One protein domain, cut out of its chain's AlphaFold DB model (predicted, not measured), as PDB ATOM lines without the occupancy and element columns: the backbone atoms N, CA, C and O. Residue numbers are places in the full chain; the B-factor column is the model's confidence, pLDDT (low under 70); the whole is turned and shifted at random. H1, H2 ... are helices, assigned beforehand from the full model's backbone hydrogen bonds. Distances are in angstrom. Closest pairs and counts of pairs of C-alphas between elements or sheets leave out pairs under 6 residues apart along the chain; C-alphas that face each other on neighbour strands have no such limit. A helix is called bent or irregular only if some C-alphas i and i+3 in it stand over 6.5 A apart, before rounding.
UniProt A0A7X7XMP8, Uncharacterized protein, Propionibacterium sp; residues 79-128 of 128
ATOM      1  N   ASP A  79      53.697 239.765 165.356       86.44
ATOM      2  CA  ASP A  79      52.996 240.192 164.146       86.44
ATOM      3  C   ASP A  79      53.948 240.971 163.222       86.44
ATOM      4  O   ASP A  79      53.953 240.750 162.010       86.44
ATOM      5  N   GLU A  80      54.795 241.849 163.764       89.69
ATOM      6  CA  GLU A  80      55.871 242.515 163.019       89.69
ATOM      7  C   GLU A  80      56.885 241.510 162.461       89.69
ATOM      8  O   GLU A  80      57.202 241.556 161.270       89.69
ATOM      9  N   LEU A  81      57.315 240.541 163.274       90.25
ATOM     10  CA  LEU A  81      58.204 239.462 162.848       90.25
ATOM     11  C   LEU A  81      57.607 238.672 161.676       90.25
ATOM     12  O   LEU A  81      58.290 238.411 160.682       90.25
ATOM     13  N   ALA A  82      56.325 238.305 161.764       89.50
ATOM     14  CA  ALA A  82      55.643 237.578 160.701       89.50
ATOM     15  C   ALA A  82      55.533 238.406 159.410       89.50
ATOM     16  O   ALA A  82      55.754 237.869 158.322       89.50
ATOM     17  N   ARG A  83      55.252 239.714 159.509       89.62
ATOM     18  CA  ARG A  83      55.236 240.623 158.348       89.62
ATOM     19  C   ARG A  83      56.601 240.696 157.683       89.62
ATOM     20  O   ARG A  83      56.688 240.549 156.464       89.62
ATOM     21  N   GLU A  84      57.666 240.890 158.458       92.94
ATOM     22  CA  GLU A  84      59.023 240.913 157.913       92.94
ATOM     23  C   GLU A  84      59.367 239.594 157.219       92.94
ATOM     24  O   GLU A  84      59.851 239.611 156.088       92.94
ATOM     25  N   ALA A  85      59.052 238.457 157.841       92.69
ATOM     26  CA  ALA A  85      59.312 237.141 157.270       92.69
ATOM     27  C   ALA A  85      58.569 236.926 155.942       92.69
ATOM     28  O   ALA A  85      59.151 236.431 154.974       92.69
ATOM     29  N   VAL A  86      57.309 237.361 155.849       91.62
ATOM     30  CA  VAL A  86      56.551 237.315 154.592       91.62
ATOM     31  C   VAL A  86      57.175 238.233 153.541       91.62
ATOM     32  O   VAL A  86      57.349 237.803 152.400       91.62
ATOM     33  N   ARG A  87      57.599 239.452 153.898       91.50
ATOM     34  CA  ARG A  87      58.310 240.347 152.965       91.50
ATOM     35  C   ARG A  87      59.605 239.723 152.442       91.50
ATOM     36  O   ARG A  87      59.885 239.850 151.250       91.50
ATOM     37  N   VAL A  88      60.375 239.037 153.290       92.75
ATOM     38  CA  VAL A  88      61.578 238.291 152.878       92.75
ATOM     39  C   VAL A  88      61.220 237.239 151.823       92.75
ATOM     40  O   VAL A  88      61.812 237.216 150.743       92.75
ATOM     41  N   GLN A  89      60.212 236.405 152.087       90.88
ATOM     42  CA  GLN A  89      59.816 235.340 151.160       90.88
ATOM     43  C   GLN A  89      59.207 235.885 149.857       90.88
ATOM     44  O   GLN A  89      59.430 235.327 148.781       90.88
ATOM     45  N   LEU A  90      58.486 237.010 149.914       90.00
ATOM     46  CA  LEU A  90      57.993 237.712 148.725       90.00
ATOM     47  C   LEU A  90      59.147 238.226 147.857       90.00
ATOM     48  O   LEU A  90      59.115 238.031 146.642       90.00
ATOM     49  N   ARG A  91      60.200 238.803 148.455       90.44
ATOM     50  CA  ARG A  91      61.415 239.185 147.714       90.44
ATOM     51  C   ARG A  91      62.081 237.973 147.065       90.44
ATOM     52  O   ARG A  91      62.440 238.043 145.889       90.44
ATOM     53  N   ALA A  92      62.198 236.856 147.785       86.75
ATOM     54  CA  ALA A  92      62.750 235.611 147.244       86.75
ATOM     55  C   ALA A  92      61.928 235.085 146.053       86.75
ATOM     56  O   ALA A  92      62.493 234.660 145.042       86.75
ATOM     57  N   ARG A  93      60.596 235.186 146.125       88.19
ATOM     58  CA  ARG A  93      59.695 234.856 145.015       88.19
ATOM     59  C   ARG A  93      59.903 235.773 143.814       88.19
ATOM     60  O   ARG A  93      60.043 235.283 142.696       88.19
ATOM     61  N   SER A  94      59.955 237.087 144.021       87.00
ATOM     62  CA  SER A  94      60.200 238.058 142.945       87.00
ATOM     63  C   SER A  94      61.566 237.870 142.280       87.00
ATOM     64  O   SER A  94      61.705 238.138 141.090       87.00
ATOM     65  N   ALA A  95      62.556 237.363 143.017       86.75
ATOM     66  CA  ALA A  95      63.868 236.990 142.495       86.75
ATOM     67  C   ALA A  95      63.898 235.612 141.797       86.75
ATOM     68  O   ALA A  95      64.944 235.212 141.289       86.75
ATOM     69  N   GLY A  96      62.781 234.875 141.770       85.06
ATOM     70  CA  GLY A  96      62.685 233.542 141.167       85.06
ATOM     71  C   GLY A  96      63.333 232.421 141.986       85.06
ATOM     72  O   GLY A  96      63.517 231.324 141.466       85.06
ATOM     73  N   VAL A  97      63.683 232.681 143.249       86.50
ATOM     74  CA  VAL A  97      64.293 231.699 144.165       86.50
ATOM     75  C   VAL A  97      63.232 230.793 144.796       86.50
ATOM     76  O   VAL A  97      63.500 229.625 145.055       86.50
ATOM     77  N   LEU A  98      62.028 231.324 145.021       85.94
ATOM     78  CA  LEU A  98      60.911 230.625 145.660       85.94
ATOM     79  C   LEU A  98      59.694 230.599 144.726       85.94
ATOM     80  O   LEU A  98      59.332 231.630 144.152       85.94
ATOM     81  N   SER A  99      59.033 229.449 144.572       85.31
ATOM     82  CA  SER A  99      57.789 229.390 143.798       85.31
ATOM     83  C   SER A  99      56.593 229.932 144.595       85.31
ATOM     84  O   SER A  99      56.633 230.060 145.819       85.31
ATOM     85  N   GLY A 100      55.491 230.246 143.903       81.69
ATOM     86  CA  GLY A 100      54.251 230.663 144.573       81.69
ATOM     87  C   GLY A 100      53.684 229.578 145.496       81.69
ATOM     88  O   GLY A 100      53.242 229.884 146.598       81.69
ATOM     89  N   SER A 101      53.759 228.316 145.072       84.25
ATOM     90  CA  SER A 101      53.286 227.172 145.856       84.25
ATOM     91  C   SER A 101      54.162 226.898 147.080       84.25
ATOM     92  O   SER A 101      53.638 226.534 148.132       84.25
ATOM     93  N   ASP A 102      55.475 227.129 146.984       86.50
ATOM     94  CA  ASP A 102      56.377 227.002 148.136       86.50
ATOM     95  C   ASP A 102      56.102 228.093 149.176       86.50
ATOM     96  O   ASP A 102      56.073 227.810 150.375       86.50
ATOM     97  N   LEU A 103      55.833 229.326 148.727       84.25
ATOM     98  CA  LEU A 103      55.425 230.420 149.608       84.25
ATOM     99  C   LEU A 103      54.117 230.094 150.337       84.25
ATOM    100  O   LEU A 103      54.048 230.225 151.557       84.25
ATOM    101  N   GLU A 104      53.094 229.651 149.603       85.75
ATOM    102  CA  GLU A 104      51.797 229.293 150.183       85.75
ATOM    103  C   GLU A 104      51.946 228.174 151.218       85.75
ATOM    104  O   GLU A 104      51.418 228.285 152.327       85.75
ATOM    105  N   THR A 105      52.737 227.147 150.895       89.00
ATOM    106  CA  THR A 105      53.045 226.024 151.792       89.00
ATOM    107  C   THR A 105      53.767 226.493 153.055       89.00
ATOM    108  O   THR A 105      53.429 226.073 154.164       89.00
ATOM    109  N   TRP A 106      54.745 227.391 152.924       88.81
ATOM    110  CA  TRP A 106      55.470 227.944 154.068       88.81
ATOM    111  C   TRP A 106      54.546 228.778 154.966       88.81
ATOM    112  O   TRP A 106      54.508 228.555 156.176       88.81
ATOM    113  N   VAL A 107      53.731 229.666 154.385       86.00
ATOM    114  CA  VAL A 107      52.771 230.503 155.127       86.00
ATOM    115  C   VAL A 107      51.740 229.642 155.859       86.00
ATOM    116  O   VAL A 107      51.423 229.909 157.020       86.00
ATOM    117  N   THR A 108      51.237 228.584 155.218       83.56
ATOM    118  CA  THR A 108      50.269 227.674 155.848       83.56
ATOM    119  C   THR A 108      50.872 226.812 156.947       83.56
ATOM    120  O   THR A 108      50.197 226.562 157.944       83.56
ATOM    121  N   GLY A 109      52.120 226.371 156.781       85.31
ATOM    122  CA  GLY A 109      52.794 225.479 157.724       85.31
ATOM    123  C   GLY A 109      53.486 226.175 158.897       85.31
ATOM    124  O   GLY A 109      53.719 225.526 159.916       85.31
ATOM    125  N   ARG A 110      53.848 227.460 158.771       84.31
ATOM    126  CA  ARG A 110      54.674 228.178 159.763       84.31
ATOM    127  C   ARG A 110      53.962 229.317 160.482       84.31
ATOM    128  O   ARG A 110      54.348 229.635 161.600       84.31
ATOM    129  N   LEU A 111      52.914 229.893 159.890       84.12
ATOM    130  CA  LEU A 111      52.125 230.949 160.526       84.12
ATOM    131  C   LEU A 111      50.777 230.410 161.004       84.12
ATOM    132  O   LEU A 111      50.071 229.704 160.273       84.12
ATOM    133  N   THR A 112      50.387 230.797 162.220       80.06
ATOM    134  CA  THR A 112      49.039 230.517 162.726       80.06
ATOM    135  C   THR A 112      47.988 231.209 161.850       80.06
ATOM    136  O   THR A 112      48.277 232.218 161.203       80.06
ATOM    137  N   CYS A 113      46.757 230.687 161.819       76.75
ATOM    138  CA  CYS A 113      45.668 231.315 161.057       76.75
ATOM    139  C   CYS A 113      45.422 232.772 161.488       76.75
ATOM    140  O   CYS A 113      45.133 233.618 160.648       76.75
ATOM    141  N   GLU A 114      45.573 233.062 162.782       76.81
ATOM    142  CA  GLU A 114      45.407 234.400 163.353       76.81
ATOM    143  C   GLU A 114      46.524 235.350 162.908       76.81
ATOM    144  O   GLU A 114      46.245 236.434 162.400       76.81
ATOM    145  N   THR A 115      47.785 234.917 163.012       77.94
ATOM    146  CA  THR A 115      48.946 235.686 162.538       77.94
ATOM    147  C   THR A 115      48.845 235.960 161.038       77.94
ATOM    148  O   THR A 115      49.130 237.064 160.588       77.94
ATOM    149  N   ARG A 116      48.385 234.983 160.250       79.44
ATOM    150  CA  ARG A 116      48.218 235.137 158.801       79.44
ATOM    151  C   ARG A 116      47.198 236.209 158.439       79.44
ATOM    152  O   ARG A 116      47.530 237.080 157.648       79.44
ATOM    153  N   ALA A 117      46.016 236.184 159.056       77.50
ATOM    154  CA  ALA A 117      44.981 237.189 158.811       77.50
ATOM    155  C   ALA A 117      45.488 238.610 159.117       77.50
ATOM    156  O   ALA A 117      45.312 239.525 158.320       77.50
ATOM    157  N   ARG A 118      46.221 238.784 160.227       75.44
ATOM    158  CA  ARG A 118      46.812 240.083 160.598       75.44
ATOM    159  C   ARG A 118      47.921 240.552 159.662       75.44
ATOM    160  O   ARG A 118      48.123 241.759 159.512       75.44
ATOM    161  N   VAL A 119      48.683 239.621 159.089       78.44
ATOM    162  CA  VAL A 119      49.710 239.934 158.088       78.44
ATOM    163  C   VAL A 119      49.051 240.326 156.767       78.44
ATOM    164  O   VAL A 119      49.459 241.323 156.182       78.44
ATOM    165  N   GLU A 120      48.022 239.599 156.327       78.75
ATOM    166  CA  GLU A 120      47.256 239.905 155.111       78.75
ATOM    167  C   GLU A 120      46.604 241.291 155.185       78.75
ATOM    168  O   GLU A 120      46.809 242.100 154.281       78.75
ATOM    169  N   ASP A 121      45.918 241.606 156.288       74.56
ATOM    170  CA  ASP A 121      45.291 242.918 156.502       74.56
ATOM    171  C   ASP A 121      46.320 244.059 156.481       74.56
ATOM    172  O   ASP A 121      46.078 245.123 155.910       74.56
ATOM    173  N   ALA A 122      47.488 243.842 157.090       66.06
ATOM    174  CA  ALA A 122      48.537 244.853 157.154       66.06
ATOM    175  C   ALA A 122      49.242 245.072 155.811       66.06
ATOM    176  O   ALA A 122      49.499 246.215 155.451       66.06
ATOM    177  N   LEU A 123      49.534 244.006 155.059       73.81
ATOM    178  CA  LEU A 123      50.129 244.130 153.725       73.81
ATOM    179  C   LEU A 123      49.143 244.786 152.748       73.81
ATOM    180  O   LEU A 123      49.535 245.667 151.991       73.81
ATOM    181  N   ALA A 124      47.853 244.440 152.823       75.00
ATOM    182  CA  ALA A 124      46.817 245.086 152.017       75.00
ATOM    183  C   ALA A 124      46.669 246.588 152.324       75.00
ATOM    184  O   ALA A 124      46.339 247.361 151.429       75.00
ATOM    185  N   ALA A 125      46.918 247.007 153.570       69.44
ATOM    186  CA  ALA A 125      46.905 248.414 153.967       69.44
ATOM    187  C   ALA A 125      48.145 249.200 153.501       69.44
ATOM    188  O   ALA A 125      48.068 250.419 153.378       69.44
ATOM    189  N   GLU A 126      49.276 248.534 153.256       64.62
ATOM    190  CA  GLU A 126      50.505 249.161 152.741       64.62
ATOM    191  C   GLU A 126      50.497 249.337 151.216       64.62
ATOM    192  O   GLU A 126      51.169 250.231 150.703       64.62
ATOM    193  N   ASP A 127      49.722 248.514 150.505       58.69
ATOM    194  CA  ASP A 127      49.554 248.564 149.046       58.69
ATOM    195  C   ASP A 127      48.442 249.539 148.576       58.69
ATOM    196  O   ASP A 127      48.226 249.682 147.368       58.69
ATOM    197  N   ALA A 128      47.722 250.190 149.504       54.22
ATOM    198  CA  ALA A 128      46.571 251.075 149.252       54.22
ATOM    199  C   ALA A 128      46.926 252.573 149.276       54.22
ATOM    200  O   ALA A 128      46.393 253.309 148.411       54.22
TER     201      ALA A 128
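AT A GLANCE: This is residues 79 to 128 of the 128 residues of an uncharacterized protein of Propionibacterium sp (UniProt A0A7X7XMP8). A short helical hairpin, H1 and H2 side by side, has a third helix, H3, set at a steep slant across its open end, where H1 begins and H2 ends; the closed end, with the link of residues 95 to 99, lies away from H3. H1 is the shared partner: H2 packs on its later part and H3 on its first residues, while H2 and H3 have little between them. The printed part has 50 residues with three named helices, in the order H1, H2, H3, and no named strand; the class is all helix. The whole is compact, with a radius of gyration of the C-alphas of 10.6 A, and rounded, its C-alphas spanning 25 by 25 by 16 A.

HOW THE PARTS SIT: H1, residues 79 to 94, is the longest helix. It touches H2, residues 100 to 110, with its residues 86 to 93 alone. The closest C-alphas of the two are those of Gln 89 and Leu 103, 6.8 A apart. H1 and H2 form a helical hairpin: they run opposite ways at a shallow tilt of 21 degrees. H1 also touches H3, residues 113 to 126, with its residues 79 to 83 alone. Their closest C-alphas are those of Arg 83 and Val 119, 5.6 A apart. H1 and H3 run the same way at a steep tilt of 69 degrees, only just short of about perpendicular. H2 and H3 are close but not clearly touching, with 1 pair of C-alphas within 8 A, those of Val 107 and Arg 116 at 7.5 A. H2 and H3 run opposite ways at a steep tilt of 51 degrees. In H1, H2 and H3 every O i to N i+4 pair is within hydrogen-bond range.

IN THESE COORDINATES: H1 begins at C-alpha 79, at (52.996, 240.192, 164.146), and measures 22.5 A from its first to its last C-alpha. H2 begins at C-alpha 100, at (54.251, 230.663, 144.573), and measures 15.4 A. H3 measures 20.3 A and ends at C-alpha 126, at (50.505, 249.161, 152.741). No helix is bent or irregular.

THE WHOLE: The two C-alphas farthest apart are those of Gly 96 and Glu 114, at 28.1 A. The C-alphas of Asp 79 and Ala 128, the first and last printed residues, are 19.5 A apart, and Ala 128 is the chain's last residue. The printed part has no cut. The links from H1 to H2, 5 residues, and from H2 to H3, 2 residues, are both tight. The mean pLDDT of the printed part is 82.6, and residue 122 and residues 125 to 128 are under 70.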